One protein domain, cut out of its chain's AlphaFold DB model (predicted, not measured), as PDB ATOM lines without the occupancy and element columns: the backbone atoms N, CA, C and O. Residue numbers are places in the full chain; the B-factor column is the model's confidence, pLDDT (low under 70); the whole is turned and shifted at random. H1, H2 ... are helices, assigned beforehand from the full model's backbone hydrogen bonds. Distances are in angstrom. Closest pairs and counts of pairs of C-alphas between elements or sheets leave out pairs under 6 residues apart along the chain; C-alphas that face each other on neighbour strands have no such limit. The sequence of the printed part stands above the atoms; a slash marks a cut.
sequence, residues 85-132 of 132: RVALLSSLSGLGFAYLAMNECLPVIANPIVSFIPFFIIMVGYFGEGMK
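What this domain is: This is residues 85 to 132 of the 132 residues of the protein "Hypothetical protein" of Rotaria sordida (UniProt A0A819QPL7). Two helices meet near their ends as an open V: H1 is the long arm, H2 the shorter one, and a five-residue tail, residues 128 to 132, runs on from H2. The printed part has 48 residues, with H1 then H2 along the chain and no named strand; the class is all helix. It is flat, spanning 36 by 34 by 10 A, and only just extended, close to loose, with a radius of gyration of the C-alphas of 14.5 A.

How they stand to each other: H1, residues 85 to 110, and H2, residues 112 to 127, are close but not clearly touching; their closest C-alphas, those of Val 108 and Ser 115, are 5.4 A apart. They run opposite ways at a steep tilt of 44 degrees. O i to N i+4 pairs are within hydrogen-bond range in 18 of 22 cases in H1 and 10 of 12 in H2.

Where its parts are: H1 runs 36.9 A from C-alpha 85 at (48.811, 40.525, 37.576), with a kink of 33 degrees near residue 104. H2 runs 21.1 A to C-alpha 127 at (33.758, 20.608, 18.994), with a kink of 26 degrees near residue 119.

The domain as a whole: The C-alphas farthest apart, of Arg 85 and Ile 113, are 40.6 A apart. The printed part has no cut, and the link is tight. Residues 129 to 132 have pLDDT under 70.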
ATOM      1  N   ARG A  85      49.837  40.638  38.641       75.56
ATOM      2  CA  ARG A  85      48.811  40.525  37.576       75.56
ATOM      3  C   ARG A  85      47.830  39.369  37.795       75.56
ATOM      4  O   ARG A  85      46.656  39.497  37.462       75.56
ATOM      5  N   VAL A  86      48.298  38.274  38.392       80.69
ATOM      6  CA  VAL A  86      47.471  37.105  38.720       80.69
ATOM      7  C   VAL A  86      46.348  37.419  39.716       80.69
ATOM      8  O   VAL A  86      45.264  36.865  39.583       80.69
ATOM      9  N   ALA A  87      46.555  38.354  40.650       80.62
ATOM     10  CA  ALA A  87      45.542  38.736  41.636       80.62
ATOM     11  C   ALA A  87      44.450  39.651  41.044       80.62
ATOM     12  O   ALA A  87      43.296  39.622  41.475       80.62
ATOM     13  N   LEU A  88      44.793  40.445  40.021       78.94
ATOM     14  CA  LEU A  88      43.797  41.206  39.260       78.94
ATOM     15  C   LEU A  88      42.936  40.281  38.392       78.94
ATOM     16  O   LEU A  88      41.719  40.451  38.336       78.94
ATOM     17  N   LEU A  89      43.561  39.294  37.745       82.56
ATOM     18  CA  LEU A  89      42.869  38.320  36.899       82.56
ATOM     19  C   LEU A  89      41.916  37.435  37.712       82.56
ATOM     20  O   LEU A  89      40.797  37.194  37.267       82.56
ATOM     21  N   SER A  90      42.314  37.007  38.913       84.31
ATOM     22  CA  SER A  90      41.457  36.189  39.777       84.31
ATOM     23  C   SER A  90      40.216  36.942  40.257       84.31
ATOM     24  O   SER A  90      39.122  36.388  40.221       84.31
ATOM     25  N   SER A  91      40.356  38.214  40.638       82.25
ATOM     26  CA  SER A  91      39.221  39.038  41.076       82.25
ATOM     27  C   SER A  91      38.206  39.261  39.948       82.25
ATOM     28  O   SER A  91      37.004  39.100  40.155       82.25
ATOM     29  N   LEU A  92      38.681  39.570  38.734       80.25
ATOM     30  CA  LEU A  92      37.824  39.726  37.550       80.25
ATOM     31  C   LEU A  92      37.140  38.412  37.155       80.25
ATOM     32  O   LEU A  92      35.938  38.403  36.894       80.25
ATOM     33  N   SER A  93      37.889  37.306  37.149       82.25
ATOM     34  CA  SER A  93      37.349  35.977  36.851       82.25
ATOM     35  C   SER A  93      36.320  35.539  37.889       82.25
ATOM     36  O   SER A  93      35.310  34.955  37.520       82.25
ATOM     37  N   GLY A  94      36.551  35.830  39.170       83.44
ATOM     38  CA  GLY A  94      35.623  35.502  40.249       83.44
ATOM     39  C   GLY A  94      34.295  36.240  40.105       83.44
ATOM     40  O   GLY A  94      33.241  35.617  40.172       83.44
ATOM     41  N   LEU A  95      34.339  37.547  39.829       80.75
ATOM     42  CA  LEU A  95      33.136  38.348  39.583       80.75
ATOM     43  C   LEU A  95      32.376  37.878  38.337       80.75
ATOM     44  O   LEU A  95      31.156  37.740  38.388       80.75
ATOM     45  N   GLY A  96      33.089  37.588  37.243       81.00
ATOM     46  CA  GLY A  96      32.484  37.054  36.023       81.00
ATOM     47  C   GLY A  96      31.839  35.687  36.246       81.00
ATOM     48  O   GLY A  96      30.698  35.472  35.853       81.00
ATOM     49  N   PHE A  97      32.521  34.780  36.944       82.50
ATOM     50  CA  PHE A  97      31.985  33.454  37.239       82.50
ATOM     51  C   PHE A  97      30.774  33.528  38.179       82.50
ATOM     52  O   PHE A  97      29.747  32.911  37.917       82.50
ATOM     53  N   ALA A  98      30.848  34.333  39.239       83.06
ATOM     54  CA  ALA A  98      29.743  34.478  40.180       83.06
ATOM     55  C   ALA A  98      28.501  35.104  39.529       83.06
ATOM     56  O   ALA A  98      27.400  34.612  39.742       83.06
ATOM     57  N   TYR A  99      28.648  36.159  38.722       75.25
ATOM     58  CA  TYR A  99      27.484  36.851  38.160       75.25
ATOM     59  C   TYR A  99      26.974  36.262  36.848       75.25
ATOM     60  O   TYR A  99      25.763  36.181  36.686       75.25
ATOM     61  N   LEU A 100      27.841  35.852  35.915       76.81
ATOM     62  CA  LEU A 100      27.373  35.247  34.663       76.81
ATOM     63  C   LEU A 100      27.107  33.760  34.824       76.81
ATOM     64  O   LEU A 100      26.041  33.296  34.437       76.81
ATOM     65  N   ALA A 101      28.054  33.008  35.395       79.19
ATOM     66  CA  ALA A 101      27.886  31.562  35.460       79.19
ATOM     67  C   ALA A 101      26.789  31.186  36.460       79.19
ATOM     68  O   ALA A 101      25.912  30.415  36.102       79.19
ATOM     69  N   MET A 102      26.759  31.738  37.683       75.31
ATOM     70  CA  MET A 102      25.712  31.328  38.640       75.31
ATOM     71  C   MET A 102      24.308  31.782  38.226       75.31
ATOM     72  O   MET A 102      23.361  31.030  38.446       75.31
ATOM     73  N   ASN A 103      24.155  32.966  37.624       76.50
ATOM     74  CA  ASN A 103      22.837  33.467  37.220       76.50
ATOM     75  C   ASN A 103      22.250  32.635  36.069       76.50
ATOM     76  O   ASN A 103      21.103  32.209  36.153       76.50
ATOM     77  N   GLU A 104      23.063  32.284  35.070       74.00
ATOM     78  CA  GLU A 104      22.619  31.443  33.951       74.00
ATOM     79  C   GLU A 104      22.568  29.943  34.310       74.00
ATOM     80  O   GLU A 104      21.763  29.198  33.756       74.00
ATOM     81  N   CYS A 105      23.367  29.464  35.272       74.31
ATOM     82  CA  CYS A 105      23.343  28.051  35.684       74.31
ATOM     83  C   CYS A 105      22.077  27.664  36.463       74.31
ATOM     84  O   CYS A 105      21.625  26.523  36.361       74.31
ATOM     85  N   LEU A 106      21.493  28.573  37.248       76.06
ATOM     86  CA  LEU A 106      20.278  28.296  38.027       76.06
ATOM     87  C   LEU A 106      19.077  27.851  37.165       76.06
ATOM     88  O   LEU A 106      18.521  26.785  37.445       76.06
ATOM     89  N   PRO A 107      18.673  28.588  36.110       74.06
ATOM     90  CA  PRO A 107      17.594  28.150  35.228       74.06
ATOM     91  C   PRO A 107      17.956  26.882  34.444       74.06
ATOM     92  O   PRO A 107      17.068  26.072  34.171       74.06
ATOM     93  N   VAL A 108      19.246  26.672  34.148       78.31
ATOM     94  CA  VAL A 108      19.728  25.469  33.457       78.31
ATOM     95  C   VAL A 108      19.500  24.206  34.287       78.31
ATOM     96  O   VAL A 108      19.002  23.201  33.778       78.31
ATOM     97  N   ILE A 109      19.812  24.266  35.581       75.94
ATOM     98  CA  ILE A 109      19.596  23.156  36.518       75.94
ATOM     99  C   ILE A 109      18.098  22.960  36.797       75.94
ATOM    100  O   ILE A 109      17.649  21.824  36.933       75.94
ATOM    101  N   ALA A 110      17.318  24.044  36.863       82.56
ATOM    102  CA  ALA A 110      15.880  23.981  37.129       82.56
ATOM    103  C   ALA A 110      15.077  23.347  35.978       82.56
ATOM    104  O   ALA A 110      14.102  22.643  36.231       82.56
ATOM    105  N   ASN A 111      15.484  23.570  34.724       82.38
ATOM    106  CA  ASN A 111      14.835  23.004  33.537       82.38
ATOM    107  C   ASN A 111      15.863  22.287  32.643       82.38
ATOM    108  O   ASN A 111      16.226  22.788  31.570       82.38
ATOM    109  N   PRO A 112      16.326  21.088  33.041       76.69
ATOM    110  CA  PRO A 112      17.409  20.400  32.344       76.69
ATOM    111  C   PRO A 112      17.027  20.016  30.909       76.69
ATOM    112  O   PRO A 112      17.861  20.082  30.014       76.69
ATOM    113  N   ILE A 113      15.752  19.697  30.662       80.69
ATOM    114  CA  ILE A 113      15.254  19.265  29.345       80.69
ATOM    115  C   ILE A 113      15.424  20.372  28.291       80.69
ATOM    116  O   ILE A 113      15.869  20.102  27.180       80.69
ATOM    117  N   VAL A 114      15.118  21.625  28.644       81.00
ATOM    118  CA  VAL A 114      15.234  22.778  27.729       81.00
ATOM    119  C   VAL A 114      16.702  23.162  27.516       81.00
ATOM    120  O   VAL A 114      17.088  23.616  26.441       81.00
ATOM    121  N   SER A 115      17.540  22.913  28.519       80.19
ATOM    122  CA  SER A 115      18.957  23.282  28.527       80.19
ATOM    123  C   SER A 115      19.844  22.375  27.676       80.19
ATOM    124  O   SER A 115      20.944  22.776  27.297       80.19
ATOM    125  N   PHE A 116      19.361  21.186  27.301       83.00
ATOM    126  CA  PHE A 116      20.065  20.326  26.349       83.00
ATOM    127  C   PHE A 116      20.232  20.982  24.976       83.00
ATOM    128  O   PHE A 116      21.232  20.729  24.315       83.00
ATOM    129  N   ILE A 117      19.309  21.854  24.562       84.62
ATOM    130  CA  ILE A 117      19.365  22.544  23.265       84.62
ATOM    131  C   ILE A 117      20.576  23.494  23.185       84.62
ATOM    132  O   ILE A 117      21.426  23.281  22.318       84.62
ATOM    133  N   PRO A 118      20.734  24.497  24.075       83.00
ATOM    134  CA  PRO A 118      21.924  25.344  24.072       83.00
ATOM    135  C   PRO A 118      23.193  24.554  24.399       83.00
ATOM    136  O   PRO A 118      24.230  24.838  23.811       83.00
ATOM    137  N   PHE A 119      23.133  23.527  25.257       82.69
ATOM    138  CA  PHE A 119      24.287  22.664  25.520       82.69
ATOM    139  C   PHE A 119      24.778  21.958  24.251       82.69
ATOM    140  O   PHE A 119      25.978  21.943  23.984       82.69
ATOM    141  N   PHE A 120      23.864  21.426  23.435       85.50
ATOM    142  CA  PHE A 120      24.206  20.788  22.167       85.50
ATOM    143  C   PHE A 120      24.723  21.809  21.149       85.50
ATOM    144  O   PHE A 120      25.702  21.531  20.469       85.50
ATOM    145  N   ILE A 121      24.140  23.012  21.085       83.75
ATOM    146  CA  ILE A 121      24.635  24.109  20.232       83.75
ATOM    147  C   ILE A 121      26.052  24.523  20.635       83.75
ATOM    148  O   ILE A 121      26.901  24.700  19.768       83.75
ATOM    149  N   ILE A 122      26.334  24.654  21.933       85.62
ATOM    150  CA  ILE A 122      27.667  25.007  22.437       85.62
ATOM    151  C   ILE A 122      28.648  23.867  22.172       85.62
ATOM    152  O   ILE A 122      29.751  24.127  21.711       85.62
ATOM    153  N   MET A 123      28.260  22.611  22.408       84.75
ATOM    154  CA  MET A 123      29.094  21.443  22.105       84.75
ATOM    155  C   MET A 123      29.394  21.333  20.612       84.75
ATOM    156  O   MET A 123      30.548  21.153  20.250       84.75
ATOM    157  N   VAL A 124      28.403  21.508  19.737       85.25
ATOM    158  CA  VAL A 124      28.601  21.520  18.280       85.25
ATOM    159  C   VAL A 124      29.410  22.742  17.846       85.25
ATOM    160  O   VAL A 124      30.274  22.612  16.997       85.25
ATOM    161  N   GLY A 125      29.206  23.917  18.437       82.88
ATOM    162  CA  GLY A 125      30.006  25.106  18.134       82.88
ATOM    163  C   GLY A 125      31.452  25.019  18.637       82.88
ATOM    164  O   GLY A 125      32.347  25.590  18.026       82.88
ATOM    165  N   TYR A 126      31.693  24.306  19.739       81.69
ATOM    166  CA  TYR A 126      33.017  24.155  20.345       81.69
ATOM    167  C   TYR A 126      33.804  22.981  19.747       81.69
ATOM    168  O   TYR A 126      34.984  23.128  19.440       81.69
ATOM    169  N   PHE A 127      33.157  21.828  19.552       80.75
ATOM    170  CA  PHE A 127      33.758  20.608  18.994       80.75
ATOM    171  C   PHE A 127      33.549  20.438  17.487       80.75
ATOM    172  O   PHE A 127      34.265  19.654  16.876       80.75
ATOM    173  N   GLY A 128      32.613  21.162  16.872       73.81
ATOM    174  CA  GLY A 128      32.471  21.237  15.410       73.81
ATOM    175  C   GLY A 128      33.526  22.119  14.733       73.81
ATOM    176  O   GLY A 128      33.489  22.254  13.514       73.81
ATOM    177  N   GLU A 129      34.470  22.655  15.523       62.16
ATOM    178  CA  GLU A 129      35.632  23.467  15.140       62.16
ATOM    179  C   GLU A 129      35.275  24.816  14.505       62.16
ATOM    180  O   GLU A 129      34.121  25.096  14.201       62.16
ATOM    181  N   GLY A 130      36.271  25.691  14.329       53.75
ATOM    182  CA  GLY A 130      36.149  26.888  13.505       53.75
ATOM    183  C   GLY A 130      35.577  26.558  12.128       53.75
ATOM    184  O   GLY A 130      36.326  26.289  11.187       53.75
ATOM    185  N   MET A 131      34.248  26.606  12.024       46.81
ATOM    186  CA  MET A 131      33.525  26.710  10.772       46.81
ATOM    187  C   MET A 131      34.104  27.945  10.091       46.81
ATOM    188  O   MET A 131      33.867  29.068  10.538       46.81
ATOM    189  N   LYS A 132      34.985  27.689   9.123       43.62
ATOM    190  CA  LYS A 132      35.591  28.690   8.250       43.62
ATOM    191  C   LYS A 132      34.566  29.716   7.789       43.62
ATOM    192  O   LYS A 132      33.445  29.289   7.430       43.62
TER     193      LYS A 132